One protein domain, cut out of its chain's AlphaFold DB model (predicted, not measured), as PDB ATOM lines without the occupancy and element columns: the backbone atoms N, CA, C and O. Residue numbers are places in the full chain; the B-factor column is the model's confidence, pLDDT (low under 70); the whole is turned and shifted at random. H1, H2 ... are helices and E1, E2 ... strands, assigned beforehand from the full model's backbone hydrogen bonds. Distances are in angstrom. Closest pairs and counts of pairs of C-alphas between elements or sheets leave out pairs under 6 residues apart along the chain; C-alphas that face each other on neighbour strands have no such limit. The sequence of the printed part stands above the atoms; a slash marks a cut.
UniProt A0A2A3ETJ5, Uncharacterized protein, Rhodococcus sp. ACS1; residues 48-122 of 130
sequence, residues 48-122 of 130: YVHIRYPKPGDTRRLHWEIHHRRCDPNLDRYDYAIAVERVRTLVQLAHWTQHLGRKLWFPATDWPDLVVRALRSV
ATOM      1  N   TYR A  48      -4.916 -32.441 -46.541       96.44
ATOM      2  CA  TYR A  48      -3.606 -33.070 -46.642       96.44
ATOM      3  C   TYR A  48      -2.492 -32.051 -46.874       96.44
ATOM      4  O   TYR A  48      -2.709 -30.943 -47.363       96.44
ATOM      5  N   VAL A  49      -1.285 -32.480 -46.523       95.88
ATOM      6  CA  VAL A  49      -0.006 -31.890 -46.903       95.88
ATOM      7  C   VAL A  49       0.499 -32.645 -48.134       95.88
ATOM      8  O   VAL A  49       0.627 -33.866 -48.075       95.88
ATOM      9  N   HIS A  50       0.768 -31.974 -49.249       94.75
ATOM     10  CA  HIS A  50       1.133 -32.625 -50.514       94.75
ATOM     11  C   HIS A  50       2.235 -31.890 -51.269       94.75
ATOM     12  O   HIS A  50       2.462 -30.705 -51.039       94.75
ATOM     13  N   ILE A  51       2.936 -32.611 -52.147       91.56
ATOM     14  CA  ILE A  51       3.929 -32.029 -53.054       91.56
ATOM     15  C   ILE A  51       3.254 -31.601 -54.347       91.56
ATOM     16  O   ILE A  51       2.766 -32.445 -55.096       91.56
ATOM     17  N   ARG A  52       3.383 -30.319 -54.682       85.19
ATOM     18  CA  ARG A  52       3.084 -29.817 -56.016       85.19
ATOM     19  C   ARG A  52       4.289 -30.026 -56.926       85.19
ATOM     20  O   ARG A  52       5.343 -29.407 -56.750       85.19
ATOM     21  N   TYR A  53       4.122 -30.880 -57.933       78.38
ATOM     22  CA  TYR A  53       5.135 -31.041 -58.969       78.38
ATOM     23  C   TYR A  53       5.201 -29.798 -59.873       78.38
ATOM     24  O   TYR A  53       4.159 -29.315 -60.337       78.38
ATOM     25  N   PRO A  54       6.408 -29.281 -60.159       74.25
ATOM     26  CA  PRO A  54       6.594 -28.217 -61.126       74.25
ATOM     27  C   PRO A  54       6.140 -28.684 -62.510       74.25
ATOM     28  O   PRO A  54       6.150 -29.874 -62.841       74.25
ATOM     29  N   LYS A  55       5.733 -27.729 -63.348       76.44
ATOM     30  CA  LYS A  55       5.449 -28.025 -64.756       76.44
ATOM     31  C   LYS A  55       6.751 -28.452 -65.458       76.44
ATOM     32  O   LYS A  55       7.821 -27.994 -65.061       76.44
ATOM     33  N   PRO A  56       6.692 -29.279 -66.517       73.75
ATOM     34  CA  PRO A  56       7.875 -29.581 -67.318       73.75
ATOM     35  C   PRO A  56       8.613 -28.299 -67.738       73.75
ATOM     36  O   PRO A  56       7.988 -27.370 -68.247       73.75
ATOM     37  N   GLY A  57       9.927 -28.247 -67.500       77.06
ATOM     38  CA  GLY A  57      10.772 -27.075 -67.775       77.06
ATOM     39  C   GLY A  57      10.944 -26.098 -66.605       77.06
ATOM     40  O   GLY A  57      11.736 -25.168 -66.712       77.06
ATOM     41  N   ASP A  58      10.253 -26.308 -65.483       78.44
ATOM     42  CA  ASP A  58      10.428 -25.517 -64.266       78.44
ATOM     43  C   ASP A  58      11.432 -26.196 -63.320       78.44
ATOM     44  O   ASP A  58      11.254 -27.340 -62.902       78.44
ATOM     45  N   THR A  59      12.526 -25.489 -63.024       71.81
ATOM     46  CA  THR A  59      13.650 -25.976 -62.208       71.81
ATOM     47  C   THR A  59      13.494 -25.659 -60.722       71.81
ATOM     48  O   THR A  59      14.431 -25.867 -59.947       71.81
ATOM     49  N   ARG A  60      12.356 -25.088 -60.307       78.06
ATOM     50  CA  ARG A  60      12.087 -24.805 -58.896       78.06
ATOM     51  C   ARG A  60      11.987 -26.099 -58.087       78.06
ATOM     52  O   ARG A  60      11.670 -27.168 -58.606       78.06
ATOM     53  N   ARG A  61      12.296 -25.983 -56.792       81.50
ATOM     54  CA  ARG A  61      12.175 -27.084 -55.829       81.50
ATOM     55  C   ARG A  61      10.736 -27.595 -55.789       81.50
ATOM     56  O   ARG A  61       9.796 -26.849 -56.041       81.50
ATOM     57  N   LEU A  62      10.580 -28.868 -55.445       89.69
ATOM     58  CA  LEU A  62       9.264 -29.442 -55.186       89.69
ATOM     59  C   LEU A  62       8.672 -28.765 -53.944       89.69
ATOM     60  O   LEU A  62       9.288 -28.803 -52.875       89.69
ATOM     61  N   HIS A  63       7.506 -28.146 -54.104       90.81
ATOM     62  CA  HIS A  63       6.886 -27.331 -53.065       90.81
ATOM     63  C   HIS A  63       5.826 -28.117 -52.302       90.81
ATOM     64  O   HIS A  63       4.946 -28.725 -52.913       90.81
ATOM     65  N   TRP A  64       5.894 -28.086 -50.973       94.62
ATOM     66  CA  TRP A  64       4.887 -28.665 -50.099       94.62
ATOM     67  C   TRP A  64       3.784 -27.659 -49.764       94.62
ATOM     68  O   TRP A  64       4.005 -26.603 -49.158       94.62
ATOM     69  N   GLU A  65       2.557 -28.040 -50.084       94.06
ATOM     70  CA  GLU A  65       1.349 -27.262 -49.849       94.06
ATOM     71  C   GLU A  65       0.383 -28.014 -48.935       94.06
ATOM     72  O   GLU A  65       0.469 -29.224 -48.745       94.06
ATOM     73  N   ILE A  66      -0.539 -27.272 -48.338       95.50
ATOM     74  CA  ILE A  66      -1.567 -27.771 -47.437       95.50
ATOM     75  C   ILE A  66      -2.911 -27.311 -47.982       95.50
ATOM     76  O   ILE A  66      -3.158 -26.109 -48.092       95.50
ATOM     77  N   HIS A  67      -3.815 -28.241 -48.272       95.94
ATOM     78  CA  HIS A  67      -5.162 -27.909 -48.727       95.94
ATOM     79  C   HIS A  67      -6.223 -28.668 -47.936       95.94
ATOM     80  O   HIS A  67      -6.032 -29.832 -47.581       95.94
ATOM     81  N   HIS A  68      -7.369 -28.017 -47.703       96.81
ATOM     82  CA  HIS A  68      -8.617 -28.767 -47.550       96.81
ATOM     83  C   HIS A  68      -8.881 -29.518 -48.851       96.81
ATOM     84  O   HIS A  68      -8.596 -28.971 -49.916       96.81
ATOM     85  N   ARG A  69      -9.516 -30.693 -48.810       92.50
ATOM     86  CA  ARG A  69      -9.838 -31.420 -50.056       92.50
ATOM     87  C   ARG A  69     -10.633 -30.545 -51.026       92.50
ATOM     88  O   ARG A  69     -10.298 -30.427 -52.192       92.50
ATOM     89  N   ARG A  70     -11.646 -29.843 -50.516       94.25
ATOM     90  CA  ARG A  70     -12.493 -28.939 -51.315       94.25
ATOM     91  C   ARG A  70     -11.776 -27.696 -51.852       94.25
ATOM     92  O   ARG A  70     -12.340 -26.992 -52.679       94.25
ATOM     93  N   CYS A  71     -10.604 -27.377 -51.312       94.75
ATOM     94  CA  CYS A  71      -9.821 -26.209 -51.696       94.75
ATOM     95  C   CYS A  71      -8.659 -26.569 -52.619       94.75
ATOM     96  O   CYS A  71      -7.962 -25.658 -53.049       94.75
ATOM     97  N   ASP A  72      -8.418 -27.851 -52.907       89.38
ATOM     98  CA  ASP A  72      -7.360 -28.219 -53.834       89.38
ATOM     99  C   ASP A  72      -7.812 -27.977 -55.286       89.38
ATOM    100  O   ASP A  72      -8.742 -28.640 -55.756       89.38
ATOM    101  N   PRO A  73      -7.162 -27.060 -56.029       81.69
ATOM    102  CA  PRO A  73      -7.492 -26.813 -57.428       81.69
ATOM    103  C   PRO A  73      -7.136 -27.980 -58.365       81.69
ATOM    104  O   PRO A  73      -7.481 -27.924 -59.543       81.69
ATOM    105  N   ASN A  74      -6.415 -29.007 -57.896       81.25
ATOM    106  CA  ASN A  74      -5.944 -30.130 -58.712       81.25
ATOM    107  C   ASN A  74      -6.174 -31.500 -58.044       81.25
ATOM    108  O   ASN A  74      -5.268 -32.330 -58.029       81.25
ATOM    109  N   LEU A  75      -7.388 -31.759 -57.552       73.56
ATOM    110  CA  LEU A  75      -7.755 -33.018 -56.878       73.56
ATOM    111  C   LEU A  75      -7.396 -34.309 -57.641       73.56
ATOM    112  O   LEU A  75      -7.168 -35.340 -57.014       73.56
ATOM    113  N   ASP A  76      -7.329 -34.254 -58.972       72.81
ATOM    114  CA  ASP A  76      -7.089 -35.426 -59.822       72.81
ATOM    115  C   ASP A  76      -5.600 -35.717 -60.086       72.81
ATOM    116  O   ASP A  76      -5.266 -36.661 -60.810       72.81
ATOM    117  N   ARG A  77      -4.668 -34.914 -59.551       75.12
ATOM    118  CA  ARG A  77      -3.231 -35.176 -59.724       75.12
ATOM    119  C   ARG A  77      -2.756 -36.286 -58.790       75.12
ATOM    120  O   ARG A  77      -3.102 -36.337 -57.615       75.12
ATOM    121  N   TYR A  78      -1.882 -37.145 -59.312       72.56
ATOM    122  CA  TYR A  78      -1.156 -38.158 -58.539       72.56
ATOM    123  C   TYR A  78      -0.018 -37.526 -57.720       72.56
ATOM    124  O   TYR A  78       1.155 -37.861 -57.895       72.56
ATOM    125  N   ASP A  79      -0.366 -36.592 -56.839       84.44
ATOM    126  CA  ASP A  79       0.589 -35.919 -55.969       84.44
ATOM    127  C   ASP A  79       0.897 -36.786 -54.737       84.44
ATOM    128  O   ASP A  79       0.067 -37.555 -54.240       84.44
ATOM    129  N   TYR A  80       2.128 -36.691 -54.226       90.81
ATOM    130  CA  TYR A  80       2.486 -37.366 -52.980       90.81
ATOM    131  C   TYR A  80       1.841 -36.614 -51.813       90.81
ATOM    132  O   TYR A  80       2.252 -35.496 -51.506       90.81
ATOM    133  N   ALA A  81       0.850 -37.230 -51.162       93.81
ATOM    134  CA  ALA A  81       0.043 -36.598 -50.122       93.81
ATOM    135  C   ALA A  81       0.126 -37.319 -48.766       93.81
ATOM    136  O   ALA A  81       0.225 -38.545 -48.669       93.81
ATOM    137  N   ILE A  82       0.044 -36.530 -47.698       95.75
ATOM    138  CA  ILE A  82       0.032 -36.945 -46.299       95.75
ATOM    139  C   ILE A  82      -1.202 -36.318 -45.655       95.75
ATOM    140  O   ILE A  82      -1.313 -35.098 -45.593       95.75
ATOM    141  N   ALA A  83      -2.127 -37.130 -45.147       95.88
ATOM    142  CA  ALA A  83      -3.289 -36.606 -44.433       95.88
ATOM    143  C   ALA A  83      -2.860 -35.778 -43.206       95.88
ATOM    144  O   ALA A  83      -1.911 -36.157 -42.508       95.88
ATOM    145  N   VAL A  84      -3.536 -34.654 -42.945       96.19
ATOM    146  CA  VAL A  84      -3.086 -33.685 -41.927       96.19
ATOM    147  C   VAL A  84      -3.057 -34.298 -40.523       96.19
ATOM    148  O   VAL A  84      -2.130 -34.030 -39.756       96.19
ATOM    149  N   GLU A  85      -3.985 -35.202 -40.203       95.38
ATOM    150  CA  GLU A  85      -4.013 -35.950 -38.938       95.38
ATOM    151  C   GLU A  85      -2.737 -36.760 -38.670       95.38
ATOM    152  O   GLU A  85      -2.422 -37.072 -37.521       95.38
ATOM    153  N   ARG A  86      -1.962 -37.081 -39.713       96.31
ATOM    154  CA  ARG A  86      -0.704 -37.819 -39.584       96.31
ATOM    155  C   ARG A  86       0.497 -36.913 -39.321       96.31
ATOM    156  O   ARG A  86       1.573 -37.456 -39.118       96.31
ATOM    157  N   VAL A  87       0.332 -35.590 -39.319       96.00
ATOM    158  CA  VAL A  87       1.356 -34.571 -39.001       96.00
ATOM    159  C   VAL A  87       0.818 -33.535 -38.001       96.00
ATOM    160  O   VAL A  87       1.267 -32.390 -37.962       96.00
ATOM    161  N   ARG A  88      -0.174 -33.920 -37.190       94.50
ATOM    162  CA  ARG A  88      -0.917 -33.044 -36.274       94.50
ATOM    163  C   ARG A  88      -0.161 -32.720 -34.989       94.50
ATOM    164  O   ARG A  88      -0.461 -31.721 -34.342       94.50
ATOM    165  N   THR A  89       0.815 -33.539 -34.618       92.88
ATOM    166  CA  THR A  89       1.664 -33.337 -33.437       92.88
ATOM    167  C   THR A  89       3.136 -33.253 -33.820       92.88
ATOM    168  O   THR A  89       3.543 -33.722 -34.884       92.88
ATOM    169  N   LEU A  90       3.966 -32.702 -32.929       92.44
ATOM    170  CA  LEU A  90       5.420 -32.663 -33.128       92.44
ATOM    171  C   LEU A  90       6.023 -34.056 -33.371       92.44
ATOM    172  O   LEU A  90       6.850 -34.222 -34.264       92.44
ATOM    173  N   VAL A  91       5.578 -35.069 -32.619       93.25
ATOM    174  CA  VAL A  91       6.054 -36.458 -32.762       93.25
ATOM    175  C   VAL A  91       5.691 -37.019 -34.134       93.25
ATOM    176  O   VAL A  91       6.522 -37.623 -34.809       93.25
ATOM    177  N   GLN A  92       4.459 -36.781 -34.573       95.12
ATOM    178  CA  GLN A  92       3.987 -37.184 -35.892       95.12
ATOM    179  C   GLN A  92       4.758 -36.482 -37.021       95.12
ATOM    180  O   GLN A  92       5.181 -37.138 -37.976       95.12
ATOM    181  N   LEU A  93       5.005 -35.173 -36.895       95.25
ATOM    182  CA  LEU A  93       5.809 -34.407 -37.849       95.25
ATOM    183  C   LEU A  93       7.257 -34.920 -37.917       95.25
ATOM    184  O   LEU A  93       7.809 -35.068 -39.009       95.25
ATOM    185  N   ALA A  94       7.866 -35.242 -36.773       95.06
ATOM    186  CA  ALA A  94       9.213 -35.808 -36.707       95.06
ATOM    187  C   ALA A  94       9.279 -37.200 -37.355       95.06
ATOM    188  O   ALA A  94      10.158 -37.457 -38.181       95.06
ATOM    189  N   HIS A  95       8.315 -38.072 -37.050       95.94
ATOM    190  CA  HIS A  95       8.202 -39.394 -37.666       95.94
ATOM    191  C   HIS A  95       8.103 -39.298 -39.198       95.94
ATOM    192  O   HIS A  95       8.808 -40.004 -39.918       95.94
ATOM    193  N   TRP A  96       7.281 -38.384 -39.719       96.94
ATOM    194  CA  TRP A  96       7.197 -38.171 -41.163       96.94
ATOM    195  C   TRP A  96       8.438 -37.542 -41.765       96.94
ATOM    196  O   TRP A  96       8.838 -37.948 -42.851       96.94
ATOM    197  N   THR A  97       9.094 -36.626 -41.060       97.06
ATOM    198  CA  THR A  97      10.382 -36.075 -41.498       97.06
ATOM    199  C   THR A  97      11.409 -37.194 -41.675       97.06
ATOM    200  O   THR A  97      12.075 -37.266 -42.706       97.06
ATOM    201  N   GLN A  98      11.481 -38.133 -40.727       97.56
ATOM    202  CA  GLN A  98      12.332 -39.316 -40.851       97.56
ATOM    203  C   GLN A  98      11.904 -40.212 -42.025       97.56
ATOM    204  O   GLN A  98      12.757 -40.689 -42.773       97.56
ATOM    205  N   HIS A  99      10.600 -40.464 -42.191       96.25
ATOM    206  CA  HIS A  99      10.080 -41.280 -43.290       96.25
ATOM    207  C   HIS A  99      10.456 -40.695 -44.658       96.25
ATOM    208  O   HIS A  99      10.935 -41.415 -45.537       96.25
ATOM    209  N   LEU A 100      10.265 -39.387 -44.820       96.31
ATOM    210  CA  LEU A 100      10.579 -38.648 -46.036       96.31
ATOM    211  C   LEU A 100      12.084 -38.578 -46.287       96.31
ATOM    212  O   LEU A 100      12.501 -38.759 -47.425       96.31
ATOM    213  N   GLY A 101      12.904 -38.455 -45.241       96.25
ATOM    214  CA  GLY A 101      14.368 -38.484 -45.342       96.25
ATOM    215  C   GLY A 101      14.942 -39.749 -45.994       96.25
ATOM    216  O   GLY A 101      16.086 -39.748 -46.435       96.25
ATOM    217  N   ARG A 102      14.151 -40.825 -46.110       95.75
ATOM    218  CA  ARG A 102      14.527 -42.062 -46.818       95.75
ATOM    219  C   ARG A 102      14.196 -42.041 -48.317       95.75
ATOM    220  O   ARG A 102      14.455 -43.024 -49.007       95.75
ATOM    221  N   LYS A 103      13.575 -40.977 -48.832       92.31
ATOM    222  CA  LYS A 103      13.182 -40.841 -50.241       92.31
ATOM    223  C   LYS A 103      14.253 -40.075 -51.016       92.31
ATOM    224  O   LYS A 103      14.672 -39.003 -50.596       92.31
ATOM    225  N   LEU A 104      14.633 -40.580 -52.191       92.62
ATOM    226  CA  LEU A 104      15.676 -39.965 -53.032       92.62
ATOM    227  C   LEU A 104      15.349 -38.527 -53.461       92.62
ATOM    228  O   LEU A 104      16.251 -37.718 -53.633       92.62
ATOM    229  N   TRP A 105      14.067 -38.201 -53.619       90.19
ATOM    230  CA  TRP A 105      13.610 -36.871 -54.027       90.19
ATOM    231  C   TRP A 105      13.506 -35.871 -52.868       90.19
ATOM    232  O   TRP A 105      13.345 -34.679 -53.113       90.19
ATOM    233  N   PHE A 106      13.602 -36.315 -51.611       93.06
ATOM    234  CA  PHE A 106      13.419 -35.455 -50.440       93.06
ATOM    235  C   PHE A 106      14.347 -34.226 -50.400       93.06
ATOM    236  O   PHE A 106      13.842 -33.131 -50.130       93.06
ATOM    237  N   PRO A 107      15.653 -34.337 -50.737       92.06
ATOM    238  CA  PRO A 107      16.558 -33.183 -50.752       92.06
ATOM    239  C   PRO A 107      16.174 -32.086 -51.758       92.06
ATOM    240  O   PRO A 107      16.604 -30.944 -51.613       92.06
ATOM    241  N   ALA A 108      15.367 -32.419 -52.772       91.75
ATOM    242  CA  ALA A 108      14.889 -31.483 -53.788       91.75
ATOM    243  C   ALA A 108      13.589 -30.759 -53.389       91.75
ATOM    244  O   ALA A 108      13.050 -29.992 -54.189       91.75
ATOM    245  N   THR A 109      13.075 -30.999 -52.179       93.81
ATOM    246  CA  THR A 109      11.840 -30.379 -51.677       93.81
ATOM    247  C   THR A 109      12.114 -29.220 -50.718       93.81
ATOM    248  O   THR A 109      13.238 -29.042 -50.239       93.81
ATOM    249  N   ASP A 110      11.079 -28.443 -50.411       94.69
ATOM    250  CA  ASP A 110      11.068 -27.419 -49.358       94.69
ATOM    251  C   ASP A 110      10.462 -27.922 -48.028       94.69
ATOM    252  O   ASP A 110      10.021 -27.133 -47.194       94.69
ATOM    253  N   TRP A 111      10.477 -29.240 -47.777       96.12
ATOM    254  CA  TRP A 111       9.987 -29.807 -46.512       96.12
ATOM    255  C   TRP A 111      10.541 -29.111 -45.252       96.12
ATOM    256  O   TRP A 111       9.757 -28.882 -44.327       96.12
ATOM    257  N   PRO A 112      11.839 -28.731 -45.172       95.50
ATOM    258  CA  PRO A 112      12.345 -27.980 -44.023       95.50
ATOM    259  C   PRO A 112      11.578 -26.674 -43.758       95.50
ATOM    260  O   PRO A 112      11.305 -26.357 -42.600       95.50
ATOM    261  N   ASP A 113      11.161 -25.959 -44.805       94.62
ATOM    262  CA  ASP A 113      10.394 -24.717 -44.675       94.62
ATOM    263  C   ASP A 113       8.981 -24.995 -44.146       94.62
ATOM    264  O   ASP A 113       8.473 -24.263 -43.288       94.62
ATOM    265  N   LEU A 114       8.366 -26.105 -44.575       94.94
ATOM    266  CA  LEU A 114       7.093 -26.566 -44.021       94.94
ATOM    267  C   LEU A 114       7.212 -26.901 -42.530       94.94
ATOM    268  O   LEU A 114       6.338 -26.507 -41.755       94.94
ATOM    269  N   VAL A 115       8.285 -27.582 -42.110       95.62
ATOM    270  CA  VAL A 115       8.539 -27.902 -40.695       95.62
ATOM    271  C   VAL A 115       8.668 -26.624 -39.871       95.62
ATOM    272  O   VAL A 115       8.008 -26.493 -38.841       95.62
ATOM    273  N   VAL A 116       9.449 -25.644 -40.333       94.56
ATOM    274  CA  VAL A 116       9.590 -24.351 -39.644       94.56
ATOM    275  C   VAL A 116       8.240 -23.638 -39.524       94.56
ATOM    276  O   VAL A 116       7.904 -23.136 -38.449       94.56
ATOM    277  N   ARG A 117       7.430 -23.623 -40.591       93.62
ATOM    278  CA  ARG A 117       6.074 -23.049 -40.568       93.62
ATOM    279  C   ARG A 117       5.169 -23.763 -39.560       93.62
ATOM    280  O   ARG A 117       4.477 -23.096 -38.796       93.62
ATOM    281  N   ALA A 118       5.211 -25.093 -39.516       92.94
ATOM    282  CA  ALA A 118       4.442 -25.895 -38.569       92.94
ATOM    283  C   ALA A 118       4.840 -25.605 -37.111       92.94
ATOM    284  O   ALA A 118       3.971 -25.379 -36.270       92.94
ATOM    285  N   LEU A 119       6.140 -25.529 -36.816       92.31
ATOM    286  CA  LEU A 119       6.659 -25.241 -35.473       92.31
ATOM    287  C   LEU A 119       6.261 -23.852 -34.954       92.31
ATOM    288  O   LEU A 119       6.052 -23.681 -33.756       92.31
ATOM    289  N   ARG A 120       6.105 -22.862 -35.841       91.75
ATOM    290  CA  ARG A 120       5.609 -21.522 -35.474       91.75
ATOM    291  C   ARG A 120       4.133 -21.505 -35.079       91.75
ATOM    292  O   ARG A 120       3.711 -20.583 -34.396       91.75
ATOM    293  N   SER A 121       3.354 -22.499 -35.512       87.88
ATOM    294  CA  SER A 121       1.930 -22.606 -35.166       87.88
ATOM    295  C   SER A 121       1.687 -23.195 -33.775       87.88
ATOM    296  O   SER A 121       0.565 -23.148 -33.275       87.88
ATOM    297  N   VAL A 122       2.722 -23.780 -33.164       87.50
ATOM    298  CA  VAL A 122       2.629 -24.380 -31.839       87.50
ATOM    299  C   VAL A 122       2.613 -23.263 -30.792       87.50
ATOM    300  O   VAL A 122       3.535 -22.444 -30.774       87.50
TER     301      VAL A 122
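AT A GLANCE: This is residues 48 to 122 of the 130 residues of an uncharacterized protein of Rhodococcus sp. ACS1 (UniProt A0A2A3ETJ5). A small antiparallel sheet, in the order E2 - E1 - E3, has the first residues of helix H3, 111 to 114, packed on one face, and helix H2 lies side by side with H3, off the sheet and running the opposite way. Short H1 follows E3 directly and makes a corner with H2, while the unnamed residues 69 to 80 join the sheet's two edges. The printed part has 75 residues with three named strands and then three named helices, E1 E2 E3 H1 H2 H3, and its class is mixed. It is compact, with a radius of gyration of the C-alphas of 12.5 A and spans of 36 by 29 by 20 A.

HOW THE PARTS SIT: E1, residues 48 to 52, is the inner strand. E2, residues 63 to 68, forms a hairpin with it at 141 degrees, with N 50 and O 65 within hydrogen-bond range at 2.8 A. E3, residues 81 to 83, is antiparallel to E1 at 168 degrees, with N 49 and O 82 at 2.8 A. H3, residues 111 to 120, is on the sheet, over E2, at a height of 10.2 A; the closest C-alphas, of Trp 64 and Trp 111, are 6.3 A apart. On the local plane it runs slantwise to E2 at 32 degrees, but only just. H1, residues 84 to 87, is on the same face, over none of the strands. H2, residues 90 to 100, is not on the sheet; it touches H1 only at the corner, with the closest C-alphas, of Val 87 and Leu 93, 4.6 A apart. H2 and H3 are close but not clearly touching, with the closest C-alphas, of Leu 93 and Val 115, 7.6 A apart, at a shallow tilt of 3 degrees, opposite ways. In H2 and H3 every O i to N i+4 pair is within hydrogen-bond range; H1 is too short for one.

IN THESE COORDINATES: E1 begins at C-alpha 48, (-3.606, -33.070, -46.642). E2 is 16.5 A long, H2 15.1 A and H3 14.5 A, ending at C-alpha 120, (5.609, -21.522, -35.474).

THE WHOLE: The C-alphas of Gly 57 and Val 122, the two farthest apart, are 36.9 A apart. The link E2 to E3 is long, the printed part has no cut, and no printed residue is under 70 in pLDDT.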